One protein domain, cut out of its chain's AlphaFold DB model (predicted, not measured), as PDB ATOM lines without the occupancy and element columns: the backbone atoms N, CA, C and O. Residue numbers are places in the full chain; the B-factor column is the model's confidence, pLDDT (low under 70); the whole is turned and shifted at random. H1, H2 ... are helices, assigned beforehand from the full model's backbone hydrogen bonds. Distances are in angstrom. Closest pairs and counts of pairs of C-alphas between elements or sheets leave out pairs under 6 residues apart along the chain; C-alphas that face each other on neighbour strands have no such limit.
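Overview. This is residues 2 to 78 of the 157 residues of the protein "Peptidase_M3 domain-containing protein" of Alphaproteobacteria bacterium 32-64-14 (UniProt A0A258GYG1). One long helix, H2, runs through a small body, with H3 packed steeply over the part of H2 nearer its end, the short H4 near H2 on a different side, and a free arm, residues 2 to 12, sticking out and making much of the length. The long stretch of residues 50 to 65 leads from H3 back across H2 to H4. The printed part has 77 residues with four named helices, in the order H1, H2, H3, H4, and no named strand. The class is all helix, though under half of the residues, 37 of 77, are in named elements. The whole is loose, with a radius of gyration of the C-alphas of 14.6 A, and only just elongated, spanning 54 by 27 by 17 A.

Along the chain. H1 is residues 2 to 5, beginning with C-alpha 2 at (10.814, -54.250, -8.554). H2, residues 12 to 29, is the longest helix, 25.6 A from first to last C-alpha; C-alpha 12 is at (26.843, -45.849, -6.412). H3, residues 39 to 49, is 15.3 A long between its end C-alphas. H4 is residues 66 to 69, ending with C-alpha 69 at (35.928, -26.394, 8.925).

Arrangement. H1 touches no helix and is apart from H2, H3 and H4. H2 touches H3 with residues 21 to 28 alone, and the closest C-alphas of the two helices are those of Met 25 and Glu 43, 7.2 A apart. Their lines stand at a steep tilt of 58 degrees, and they run opposite ways. H3 and H4 are apart. H4 is close to H2 but not clearly touching it; their closest C-alphas, those of Asp 26 and Val 68, are 6.9 A apart. In H2 and H3 every pair of O of residue i and N of residue i+4 is within hydrogen-bond range. H1 and H4, with 4 residues each, are too short for such a pair, and in each the one pair of O i and N i+3 is not within range.

Size, cuts and confidence. The two C-alphas farthest apart are those of Asp 2 and Thr 35, at 54.3 A. Residues 2 to 12, of which 2 to 5 belong to H1, stand free. Without them the body has 66 residues, spans 32 by 24 by 17 A and has a radius of gyration of 11.3 A. The link from H3 to H4, 16 residues, is long; those from H1 to H2 and from H2 to H3 are short. The printed part has no cut from residue 2 to residue 78. The mean pLDDT of the printed part is 95.1, and no printed residue is under 70.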
ATOM      1  N   ASP A   2       9.695 -53.660  -7.789       92.69
ATOM      2  CA  ASP A   2      10.814 -54.250  -8.554       92.69
ATOM      3  C   ASP A   2      11.724 -53.257  -9.289       92.69
ATOM      4  O   ASP A   2      12.935 -53.443  -9.326       92.69
ATOM      5  N   LYS A   3      11.159 -52.198  -9.886       94.38
ATOM      6  CA  LYS A   3      11.954 -51.154 -10.556       94.38
ATOM      7  C   LYS A   3      12.781 -50.316  -9.580       94.38
ATOM      8  O   LYS A   3      13.849 -49.871  -9.968       94.38
ATOM      9  N   ILE A   4      12.271 -50.105  -8.364       94.31
ATOM     10  CA  ILE A   4      12.978 -49.378  -7.303       94.31
ATOM     11  C   ILE A   4      14.139 -50.256  -6.844       94.31
ATOM     12  O   ILE A   4      15.276 -49.873  -7.057       94.31
ATOM     13  N   ASN A   5      13.858 -51.499  -6.442       91.19
ATOM     14  CA  ASN A   5      14.884 -52.433  -5.970       91.19
ATOM     15  C   ASN A   5      16.010 -52.671  -6.998       91.19
ATOM     16  O   ASN A   5      17.176 -52.796  -6.648       91.19
ATOM     17  N   LYS A   6      15.678 -52.736  -8.297       93.25
ATOM     18  CA  LYS A   6      16.682 -52.872  -9.373       93.25
ATOM     19  C   LYS A   6      17.561 -51.634  -9.555       93.25
ATOM     20  O   LYS A   6      18.621 -51.747 -10.161       93.25
ATOM     21  N   ALA A   7      17.096 -50.474  -9.109       95.94
ATOM     22  CA  ALA A   7      17.806 -49.209  -9.191       95.94
ATOM     23  C   ALA A   7      18.541 -48.853  -7.887       95.94
ATOM     24  O   ALA A   7      19.226 -47.838  -7.877       95.94
ATOM     25  N   ASP A   8      18.452 -49.661  -6.823       94.19
ATOM     26  CA  ASP A   8      19.028 -49.334  -5.507       94.19
ATOM     27  C   ASP A   8      20.554 -49.117  -5.548       94.19
ATOM     28  O   ASP A   8      21.086 -48.303  -4.802       94.19
ATOM     29  N   THR A   9      21.264 -49.791  -6.459       97.00
ATOM     30  CA  THR A   9      22.719 -49.629  -6.649       97.00
ATOM     31  C   THR A   9      23.084 -48.693  -7.803       97.00
ATOM     32  O   THR A   9      24.262 -48.509  -8.126       97.00
ATOM     33  N   PHE A  10      22.089 -48.085  -8.457       97.50
ATOM     34  CA  PHE A  10      22.335 -47.111  -9.514       97.50
ATOM     35  C   PHE A  10      23.120 -45.922  -8.952       97.50
ATOM     36  O   PHE A  10      22.854 -45.449  -7.854       97.50
ATOM     37  N   ASN A  11      24.086 -45.426  -9.726       96.69
ATOM     38  CA  ASN A  11      24.912 -44.265  -9.385       96.69
ATOM     39  C   ASN A  11      25.857 -44.425  -8.172       96.69
ATOM     40  O   ASN A  11      26.593 -43.489  -7.864       96.69
ATOM     41  N   GLN A  12      25.947 -45.610  -7.554       97.19
ATOM     42  CA  GLN A  12      26.843 -45.849  -6.412       97.19
ATOM     43  C   GLN A  12      28.321 -45.574  -6.718       97.19
ATOM     44  O   GLN A  12      29.062 -45.150  -5.835       97.19
ATOM     45  N   GLY A  13      28.756 -45.732  -7.973       95.94
ATOM     46  CA  GLY A  13      30.093 -45.312  -8.403       95.94
ATOM     47  C   GLY A  13      30.325 -43.804  -8.247       95.94
ATOM     48  O   GLY A  13      31.367 -43.401  -7.742       95.94
ATOM     49  N   PHE A  14      29.346 -42.973  -8.617       97.44
ATOM     50  CA  PHE A  14      29.418 -41.524  -8.426       97.44
ATOM     51  C   PHE A  14      29.403 -41.179  -6.937       97.44
ATOM     52  O   PHE A  14      30.350 -40.564  -6.455       97.44
ATOM     53  N   GLU A  15      28.376 -41.635  -6.210       97.19
ATOM     54  CA  GLU A  15      28.157 -41.325  -4.788       97.19
ATOM     55  C   GLU A  15      29.346 -41.742  -3.914       97.19
ATOM     56  O   GLU A  15      29.799 -40.990  -3.048       97.19
ATOM     57  N   THR A  16      29.912 -42.921  -4.185       96.88
ATOM     58  CA  THR A  16      31.087 -43.426  -3.469       96.88
ATOM     59  C   THR A  16      32.324 -42.579  -3.756       96.88
ATOM     60  O   THR A  16      33.050 -42.235  -2.822       96.88
ATOM     61  N   VAL A  17      32.569 -42.214  -5.019       97.06
ATOM     62  CA  VAL A  17      33.765 -41.451  -5.412       97.06
ATOM     63  C   VAL A  17      33.701 -40.004  -4.921       97.06
ATOM     64  O   VAL A  17      34.690 -39.519  -4.371       97.06
ATOM     65  N   GLU A  18      32.562 -39.314  -5.043       97.50
ATOM     66  CA  GLU A  18      32.444 -37.931  -4.550       97.50
ATOM     67  C   GLU A  18      32.613 -37.837  -3.022       97.50
ATOM     68  O   GLU A  18      33.204 -36.876  -2.504       97.50
ATOM     69  N   PHE A  19      32.126 -38.851  -2.295       97.56
ATOM     70  CA  PHE A  19      32.261 -38.955  -0.849       97.56
ATOM     71  C   PHE A  19      33.721 -39.214  -0.468       97.56
ATOM     72  O   PHE A  19      34.289 -38.462   0.327       97.56
ATOM     73  N   LEU A  20      34.350 -40.233  -1.068       96.88
ATOM     74  CA  LEU A  20      35.746 -40.583  -0.799       96.88
ATOM     75  C   LEU A  20      36.693 -39.432  -1.136       96.88
ATOM     76  O   LEU A  20      37.610 -39.170  -0.364       96.88
ATOM     77  N   GLY A  21      36.443 -38.697  -2.223       97.31
ATOM     78  CA  GLY A  21      37.202 -37.491  -2.549       97.31
ATOM     79  C   GLY A  21      37.167 -36.460  -1.416       97.31
ATOM     80  O   GLY A  21      38.199 -35.895  -1.065       97.31
ATOM     81  N   SER A  22      36.006 -36.270  -0.782       97.56
ATOM     82  CA  SER A  22      35.860 -35.372   0.375       97.56
ATOM     83  C   SER A  22      36.570 -35.911   1.622       97.56
ATOM     84  O   SER A  22      37.315 -35.177   2.261       97.56
ATOM     85  N   ALA A  23      36.400 -37.199   1.936       97.44
ATOM     86  CA  ALA A  23      37.034 -37.838   3.093       97.44
ATOM     87  C   ALA A  23      38.568 -37.878   2.996       97.44
ATOM     88  O   ALA A  23      39.265 -37.653   3.982       97.44
ATOM     89  N   ILE A  24      39.111 -38.133   1.804       97.12
ATOM     90  CA  ILE A  24      40.560 -38.127   1.578       97.12
ATOM     91  C   ILE A  24      41.100 -36.703   1.698       97.12
ATOM     92  O   ILE A  24      42.113 -36.499   2.363       97.12
ATOM     93  N   MET A  25      40.428 -35.716   1.099       97.44
ATOM     94  CA  MET A  25      40.853 -34.319   1.206       97.44
ATOM     95  C   MET A  25      40.823 -33.796   2.640       97.44
ATOM     96  O   MET A  25      41.747 -33.081   3.015       97.44
ATOM     97  N   ASP A  26      39.832 -34.178   3.450       97.31
ATOM     98  CA  ASP A  26      39.823 -33.903   4.892       97.31
ATOM     99  C   ASP A  26      41.140 -34.361   5.546       97.31
ATOM    100  O   ASP A  26      41.868 -33.553   6.125       97.31
ATOM    101  N   MET A  27      41.544 -35.618   5.340       96.75
ATOM    102  CA  MET A  27      42.816 -36.128   5.868       96.75
ATOM    103  C   MET A  27      44.042 -35.378   5.324       96.75
ATOM    104  O   MET A  27      45.006 -35.152   6.058       96.75
ATOM    105  N   ARG A  28      44.029 -34.967   4.047       96.69
ATOM    106  CA  ARG A  28      45.115 -34.165   3.450       96.69
ATOM    107  C   ARG A  28      45.238 -32.797   4.116       96.69
ATOM    108  O   ARG A  28      46.350 -32.386   4.435       96.69
ATOM    109  N   TYR A  29      44.119 -32.123   4.374       96.19
ATOM    110  CA  TYR A  29      44.114 -30.838   5.074       96.19
ATOM    111  C   TYR A  29      44.662 -30.943   6.501       96.19
ATOM    112  O   TYR A  29      45.386 -30.054   6.933       96.19
ATOM    113  N   HIS A  30      44.396 -32.044   7.204       95.38
ATOM    114  CA  HIS A  30      44.842 -32.242   8.591       95.38
ATOM    115  C   HIS A  30      46.257 -32.815   8.729       95.38
ATOM    116  O   HIS A  30      46.696 -33.122   9.835       95.38
ATOM    117  N   THR A  31      46.983 -32.979   7.621       95.19
ATOM    118  CA  THR A  31      48.357 -33.512   7.619       95.19
ATOM    119  C   THR A  31      49.371 -32.598   6.927       95.19
ATOM    120  O   THR A  31      50.561 -32.909   6.920       95.19
ATOM    121  N   VAL A  32      48.930 -31.465   6.372       95.69
ATOM    122  CA  VAL A  32      49.782 -30.472   5.700       95.69
ATOM    123  C   VAL A  32      50.093 -29.283   6.618       95.69
ATOM    124  O   VAL A  32      49.316 -28.965   7.515       95.69
ATOM    125  N   ASP A  33      51.217 -28.601   6.382       95.75
ATOM    126  CA  ASP A  33      51.497 -27.296   6.997       95.75
ATOM    127  C   ASP A  33      50.585 -26.213   6.380       95.75
ATOM    128  O   ASP A  33      50.652 -25.977   5.166       95.75
ATOM    129  N   PRO A  34      49.740 -25.533   7.175       94.19
ATOM    130  CA  PRO A  34      48.797 -24.548   6.660       94.19
ATOM    131  C   PRO A  34      49.409 -23.158   6.412       94.19
ATOM    132  O   PRO A  34      48.728 -22.309   5.840       94.19
ATOM    133  N   THR A  35      50.657 -22.892   6.827       93.81
ATOM    134  CA  THR A  35      51.213 -21.530   7.007       93.81
ATOM    135  C   THR A  35      51.142 -20.627   5.763       93.81
ATOM    136  O   THR A  35      51.085 -19.412   5.907       93.81
ATOM    137  N   ASN A  36      51.077 -21.178   4.546       93.94
ATOM    138  CA  ASN A  36      50.846 -20.419   3.304       93.94
ATOM    139  C   ASN A  36      49.984 -21.200   2.297       93.94
ATOM    140  O   ASN A  36      50.210 -21.146   1.087       93.94
ATOM    141  N   LEU A  37      49.035 -21.991   2.795       95.44
ATOM    142  CA  LEU A  37      48.230 -22.861   1.949       95.44
ATOM    143  C   LEU A  37      47.213 -22.049   1.131       95.44
ATOM    144  O   LEU A  37      46.383 -21.350   1.705       95.44
ATOM    145  N   ASP A  38      47.227 -22.188  -0.199       95.88
ATOM    146  CA  ASP A  38      46.091 -21.811  -1.055       95.88
ATOM    147  C   ASP A  38      45.131 -23.009  -1.136       95.88
ATOM    148  O   ASP A  38      45.455 -24.002  -1.801       95.88
ATOM    149  N   PRO A  39      43.939 -22.949  -0.507       93.44
ATOM    150  CA  PRO A  39      43.022 -24.084  -0.475       93.44
ATOM    151  C   PRO A  39      42.568 -24.530  -1.866       93.44
ATOM    152  O   PRO A  39      42.343 -25.719  -2.072       93.44
ATOM    153  N   ARG A  40      42.444 -23.605  -2.827       94.88
ATOM    154  CA  ARG A  40      41.967 -23.920  -4.179       94.88
ATOM    155  C   ARG A  40      43.037 -24.640  -4.988       94.88
ATOM    156  O   ARG A  40      42.713 -25.593  -5.700       94.88
ATOM    157  N   ALA A  41      44.281 -24.170  -4.910       96.25
ATOM    158  CA  ALA A  41      45.408 -24.828  -5.563       96.25
ATOM    159  C   ALA A  41      45.658 -26.208  -4.940       96.25
ATOM    160  O   ALA A  41      45.723 -27.198  -5.662       96.25
ATOM    161  N   PHE A  42      45.671 -26.283  -3.606       96.94
ATOM    162  CA  PHE A  42      45.872 -27.531  -2.878       96.94
ATOM    163  C   PHE A  42      44.818 -28.589  -3.217       96.94
ATOM    164  O   PHE A  42      45.171 -29.712  -3.565       96.94
ATOM    165  N   GLU A  43      43.532 -28.227  -3.197       96.81
ATOM    166  CA  GLU A  43      42.448 -29.139  -3.570       96.81
ATOM    167  C   GLU A  43      42.615 -29.656  -5.002       96.81
ATOM    168  O   GLU A  43      42.538 -30.856  -5.248       96.81
ATOM    169  N   LYS A  44      42.886 -28.763  -5.960       95.94
ATOM    170  CA  LYS A  44      43.085 -29.151  -7.359       95.94
ATOM    171  C   LYS A  44      44.248 -30.137  -7.509       95.94
ATOM    172  O   LYS A  44      44.108 -31.129  -8.226       95.94
ATOM    173  N   ASP A  45      45.373 -29.857  -6.861       96.81
ATOM    174  CA  ASP A  45      46.593 -30.648  -6.997       96.81
ATOM    175  C   ASP A  45      46.455 -32.019  -6.323       96.81
ATOM    176  O   ASP A  45      46.848 -33.031  -6.903       96.81
ATOM    177  N   GLU A  46      45.852 -32.087  -5.135       97.19
ATOM    178  CA  GLU A  46      45.610 -33.354  -4.436       97.19
ATOM    179  C   GLU A  46      44.586 -34.235  -5.164       97.19
ATOM    180  O   GLU A  46      44.813 -35.437  -5.319       97.19
ATOM    181  N   LEU A  47      43.501 -33.660  -5.699       96.56
ATOM    182  CA  LEU A  47      42.540 -34.418  -6.509       96.56
ATOM    183  C   LEU A  47      43.175 -34.941  -7.807       96.56
ATOM    184  O   LEU A  47      42.874 -36.059  -8.229       96.56
ATOM    185  N   ALA A  48      44.080 -34.172  -8.424       96.50
ATOM    186  CA  ALA A  48      44.830 -34.625  -9.592       96.50
ATOM    187  C   ALA A  48      45.760 -35.803  -9.253       96.50
ATOM    188  O   ALA A  48      45.792 -36.781  -9.998       96.50
ATOM    189  N   LYS A  49      46.464 -35.756  -8.111       96.31
ATOM    190  CA  LYS A  49      47.299 -36.870  -7.618       96.31
ATOM    191  C   LYS A  49      46.479 -38.124  -7.315       96.31
ATOM    192  O   LYS A  49      46.955 -39.230  -7.550       96.31
ATOM    193  N   LEU A  50      45.259 -37.954  -6.807       94.62
ATOM    194  CA  LEU A  50      44.326 -39.048  -6.534       94.62
ATOM    195  C   LEU A  50      43.763 -39.684  -7.820       94.62
ATOM    196  O   LEU A  50      43.163 -40.752  -7.761       94.62
ATOM    197  N   GLY A  51      43.947 -39.044  -8.981       95.81
ATOM    198  CA  GLY A  51      43.353 -39.495 -10.238       95.81
ATOM    199  C   GLY A  51      41.835 -39.310 -10.269       95.81
ATOM    200  O   GLY A  51      41.137 -40.094 -10.910       95.81
ATOM    201  N   MET A  52      41.314 -38.298  -9.564       95.94
ATOM    202  CA  MET A  52      39.874 -38.049  -9.509       95.94
ATOM    203  C   MET A  52      39.303 -37.773 -10.907       95.94
ATOM    204  O   MET A  52      39.837 -36.921 -11.629       95.94
ATOM    205  N   PRO A  53      38.203 -38.445 -11.299       94.31
ATOM    206  CA  PRO A  53      37.531 -38.174 -12.564       94.31
ATOM    207  C   PRO A  53      37.059 -36.721 -12.643       94.31
ATOM    208  O   PRO A  53      36.462 -36.200 -11.704       94.31
ATOM    209  N   LYS A  54      37.267 -36.066 -13.789       92.81
ATOM    210  CA  LYS A  54      36.870 -34.659 -13.982       92.81
ATOM    211  C   LYS A  54      35.351 -34.453 -13.906       92.81
ATOM    212  O   LYS A  54      34.902 -33.352 -13.607       92.81
ATOM    213  N   GLU A  55      34.573 -35.492 -14.207       94.75
ATOM    214  CA  GLU A  55      33.111 -35.493 -14.183       94.75
ATOM    215  C   GLU A  55      32.530 -35.625 -12.768       94.75
ATOM    216  O   GLU A  55      31.349 -35.333 -12.579       94.75
ATOM    217  N   ILE A  56      33.330 -36.051 -11.785       95.38
ATOM    218  CA  ILE A  56      32.872 -36.314 -10.418       95.38
ATOM    219  C   ILE A  56      33.534 -35.304  -9.472       95.38
ATOM    220  O   ILE A  56      34.720 -35.435  -9.159       95.38
ATOM    221  N   PRO A  57      32.807 -34.272  -9.012       93.50
ATOM    222  CA  PRO A  57      33.342 -33.352  -8.020       93.50
ATOM    223  C   PRO A  57      33.456 -34.037  -6.653       93.50
ATOM    224  O   PRO A  57      32.852 -35.074  -6.395       93.50
ATOM    225  N   MET A  58      34.188 -33.416  -5.730       95.69
ATOM    226  CA  MET A  58      34.010 -33.731  -4.314       95.69
ATOM    227  C   MET A  58      32.586 -33.379  -3.884       95.69
ATOM    228  O   MET A  58      32.087 -32.306  -4.238       95.69
ATOM    229  N   ARG A  59      32.000 -34.218  -3.028       96.94
ATOM    230  CA  ARG A  59      30.715 -33.953  -2.372       96.94
ATOM    231  C   ARG A  59      30.719 -32.624  -1.614       96.94
ATOM    232  O   ARG A  59      29.723 -31.903  -1.609       96.94
ATOM    233  N   HIS A  60      31.858 -32.276  -1.014       95.88
ATOM    234  CA  HIS A  60      32.066 -30.990  -0.369       95.88
ATOM    235  C   HIS A  60      33.373 -30.327  -0.819       95.88
ATOM    236  O   HIS A  60      34.452 -30.732  -0.411       95.88
ATOM    237  N   ARG A  61      33.283 -29.249  -1.608       94.56
ATOM    238  CA  ARG A  61      34.437 -28.388  -1.924       94.56
ATOM    239  C   ARG A  61      34.940 -27.643  -0.693       94.56
ATOM    240  O   ARG A  61      34.148 -27.242   0.162       94.56
ATOM    241  N   SER A  62      36.235 -27.383  -0.656       93.88
ATOM    242  CA  SER A  62      36.972 -26.945   0.532       93.88
ATOM    243  C   SER A  62      36.379 -25.709   1.208       93.88
ATOM    244  O   SER A  62      36.123 -25.722   2.405       93.88
ATOM    245  N   THR A  63      36.035 -24.667   0.444       91.62
ATOM    246  CA  THR A  63      35.512 -23.407   1.007       91.62
ATOM    247  C   THR A  63      34.093 -23.503   1.575       91.62
ATOM    248  O   THR A  63      33.665 -22.584   2.263       91.62
ATOM    249  N   GLN A  64      33.348 -24.574   1.279       93.75
ATOM    250  CA  GLN A  64      32.010 -24.817   1.836       93.75
ATOM    251  C   GLN A  64      31.958 -26.056   2.740       93.75
ATOM    252  O   GLN A  64      30.877 -26.476   3.144       93.75
ATOM    253  N   PHE A  65      33.106 -26.675   3.044       95.38
ATOM    254  CA  PHE A  65      33.159 -27.961   3.734       95.38
ATOM    255  C   PHE A  65      32.928 -27.811   5.246       95.38
ATOM    256  O   PHE A  65      33.821 -27.998   6.069       95.38
ATOM    257  N   GLY A  66      31.690 -27.482   5.619       95.00
ATOM    258  CA  GLY A  66      31.334 -27.127   6.991       95.00
ATOM    259  C   GLY A  66      31.537 -28.247   8.013       95.00
ATOM    260  O   GLY A  66      31.917 -27.960   9.142       95.00
ATOM    261  N   HIS A  67      31.377 -29.517   7.622       94.38
ATOM    262  CA  HIS A  67      31.647 -30.658   8.511       94.38
ATOM    263  C   HIS A  67      33.044 -30.586   9.136       94.38
ATOM    264  O   HIS A  67      33.209 -30.870  10.317       94.38
ATOM    265  N   VAL A  68      34.020 -30.173   8.331       94.19
ATOM    266  CA  VAL A  68      35.439 -30.208   8.665       94.19
ATOM    267  C   VAL A  68      35.934 -28.849   9.168       94.19
ATOM    268  O   VAL A  68      36.764 -28.797  10.063       94.19
ATOM    269  N   PHE A  69      35.413 -27.739   8.625       94.00
ATOM    270  CA  PHE A  69      35.928 -26.394   8.925       94.00
ATOM    271  C   PHE A  69      35.013 -25.516   9.788       94.00
ATOM    272  O   PHE A  69      35.426 -24.432  10.192       94.00
ATOM    273  N   SER A  70      33.767 -25.919  10.066       91.69
ATOM    274  CA  SER A  70      32.872 -25.146  10.949       91.69
ATOM    275  C   SER A  70      32.957 -25.569  12.417       91.69
ATOM    276  O   SER A  70      32.479 -24.838  13.282       91.69
ATOM    277  N   SER A  71      33.537 -26.736  12.705       88.12
ATOM    278  CA  SER A  71      33.816 -27.224  14.056       88.12
ATOM    279  C   SER A  71      34.806 -28.386  14.011       88.12
ATOM    280  O   SER A  71      34.905 -29.059  12.990       88.12
ATOM    281  N   GLU A  72      35.397 -28.717  15.154       83.81
ATOM    282  CA  GLU A  72      36.248 -29.904  15.319       83.81
ATOM    283  C   GLU A  72      35.482 -31.242  15.226       83.81
ATOM    284  O   GLU A  72      36.086 -32.305  15.294       83.81
ATOM    285  N   GLY A  73      34.147 -31.228  15.097       85.44
ATOM    286  CA  GLY A  73      33.313 -32.432  15.205       85.44
ATOM    287  C   GLY A  73      33.593 -33.518  14.158       85.44
ATOM    288  O   GLY A  73      33.401 -34.694  14.457       85.44
ATOM    289  N   TYR A  74      34.053 -33.140  12.961       92.69
ATOM    290  CA  TYR A  74      34.481 -34.076  11.909       92.69
ATOM    291  C   TYR A  74      35.821 -33.686  11.271       92.69
ATOM    292  O   TYR A  74      36.160 -34.210  10.210       92.69
ATOM    293  N   ALA A  75      36.580 -32.781  11.892       93.62
ATOM    294  CA  ALA A  75      37.936 -32.455  11.463       93.62
ATOM    295  C   ALA A  75      38.823 -33.708  11.571       93.62
ATOM    296  O   ALA A  75      38.859 -34.343  12.626       93.62
ATOM    297  N   ALA A  76      39.480 -34.108  10.476       95.25
ATOM    298  CA  ALA A  76      40.176 -35.396  10.367       95.25
ATOM    299  C   ALA A  76      39.284 -36.609  10.711       95.25
ATOM    300  O   ALA A  76      39.755 -37.617  11.242       95.25
ATOM    301  N   GLY A  77      37.983 -36.506  10.442       95.69
ATOM    302  CA  GLY A  77      36.970 -37.460  10.883       95.69
ATOM    303  C   GLY A  77      35.857 -37.697   9.870       95.69
ATOM    304  O   GLY A  77      34.966 -38.507  10.130       95.69
ATOM    305  N   TYR A  78      35.886 -37.057   8.696       97.31
ATOM    306  CA  TYR A  78      34.820 -37.210   7.703       97.31
ATOM    307  C   TYR A  78      34.736 -38.643   7.147       97.31
ATOM    308  O   TYR A  78      33.650 -39.119   6.813       97.31
TER     309      TYR A  78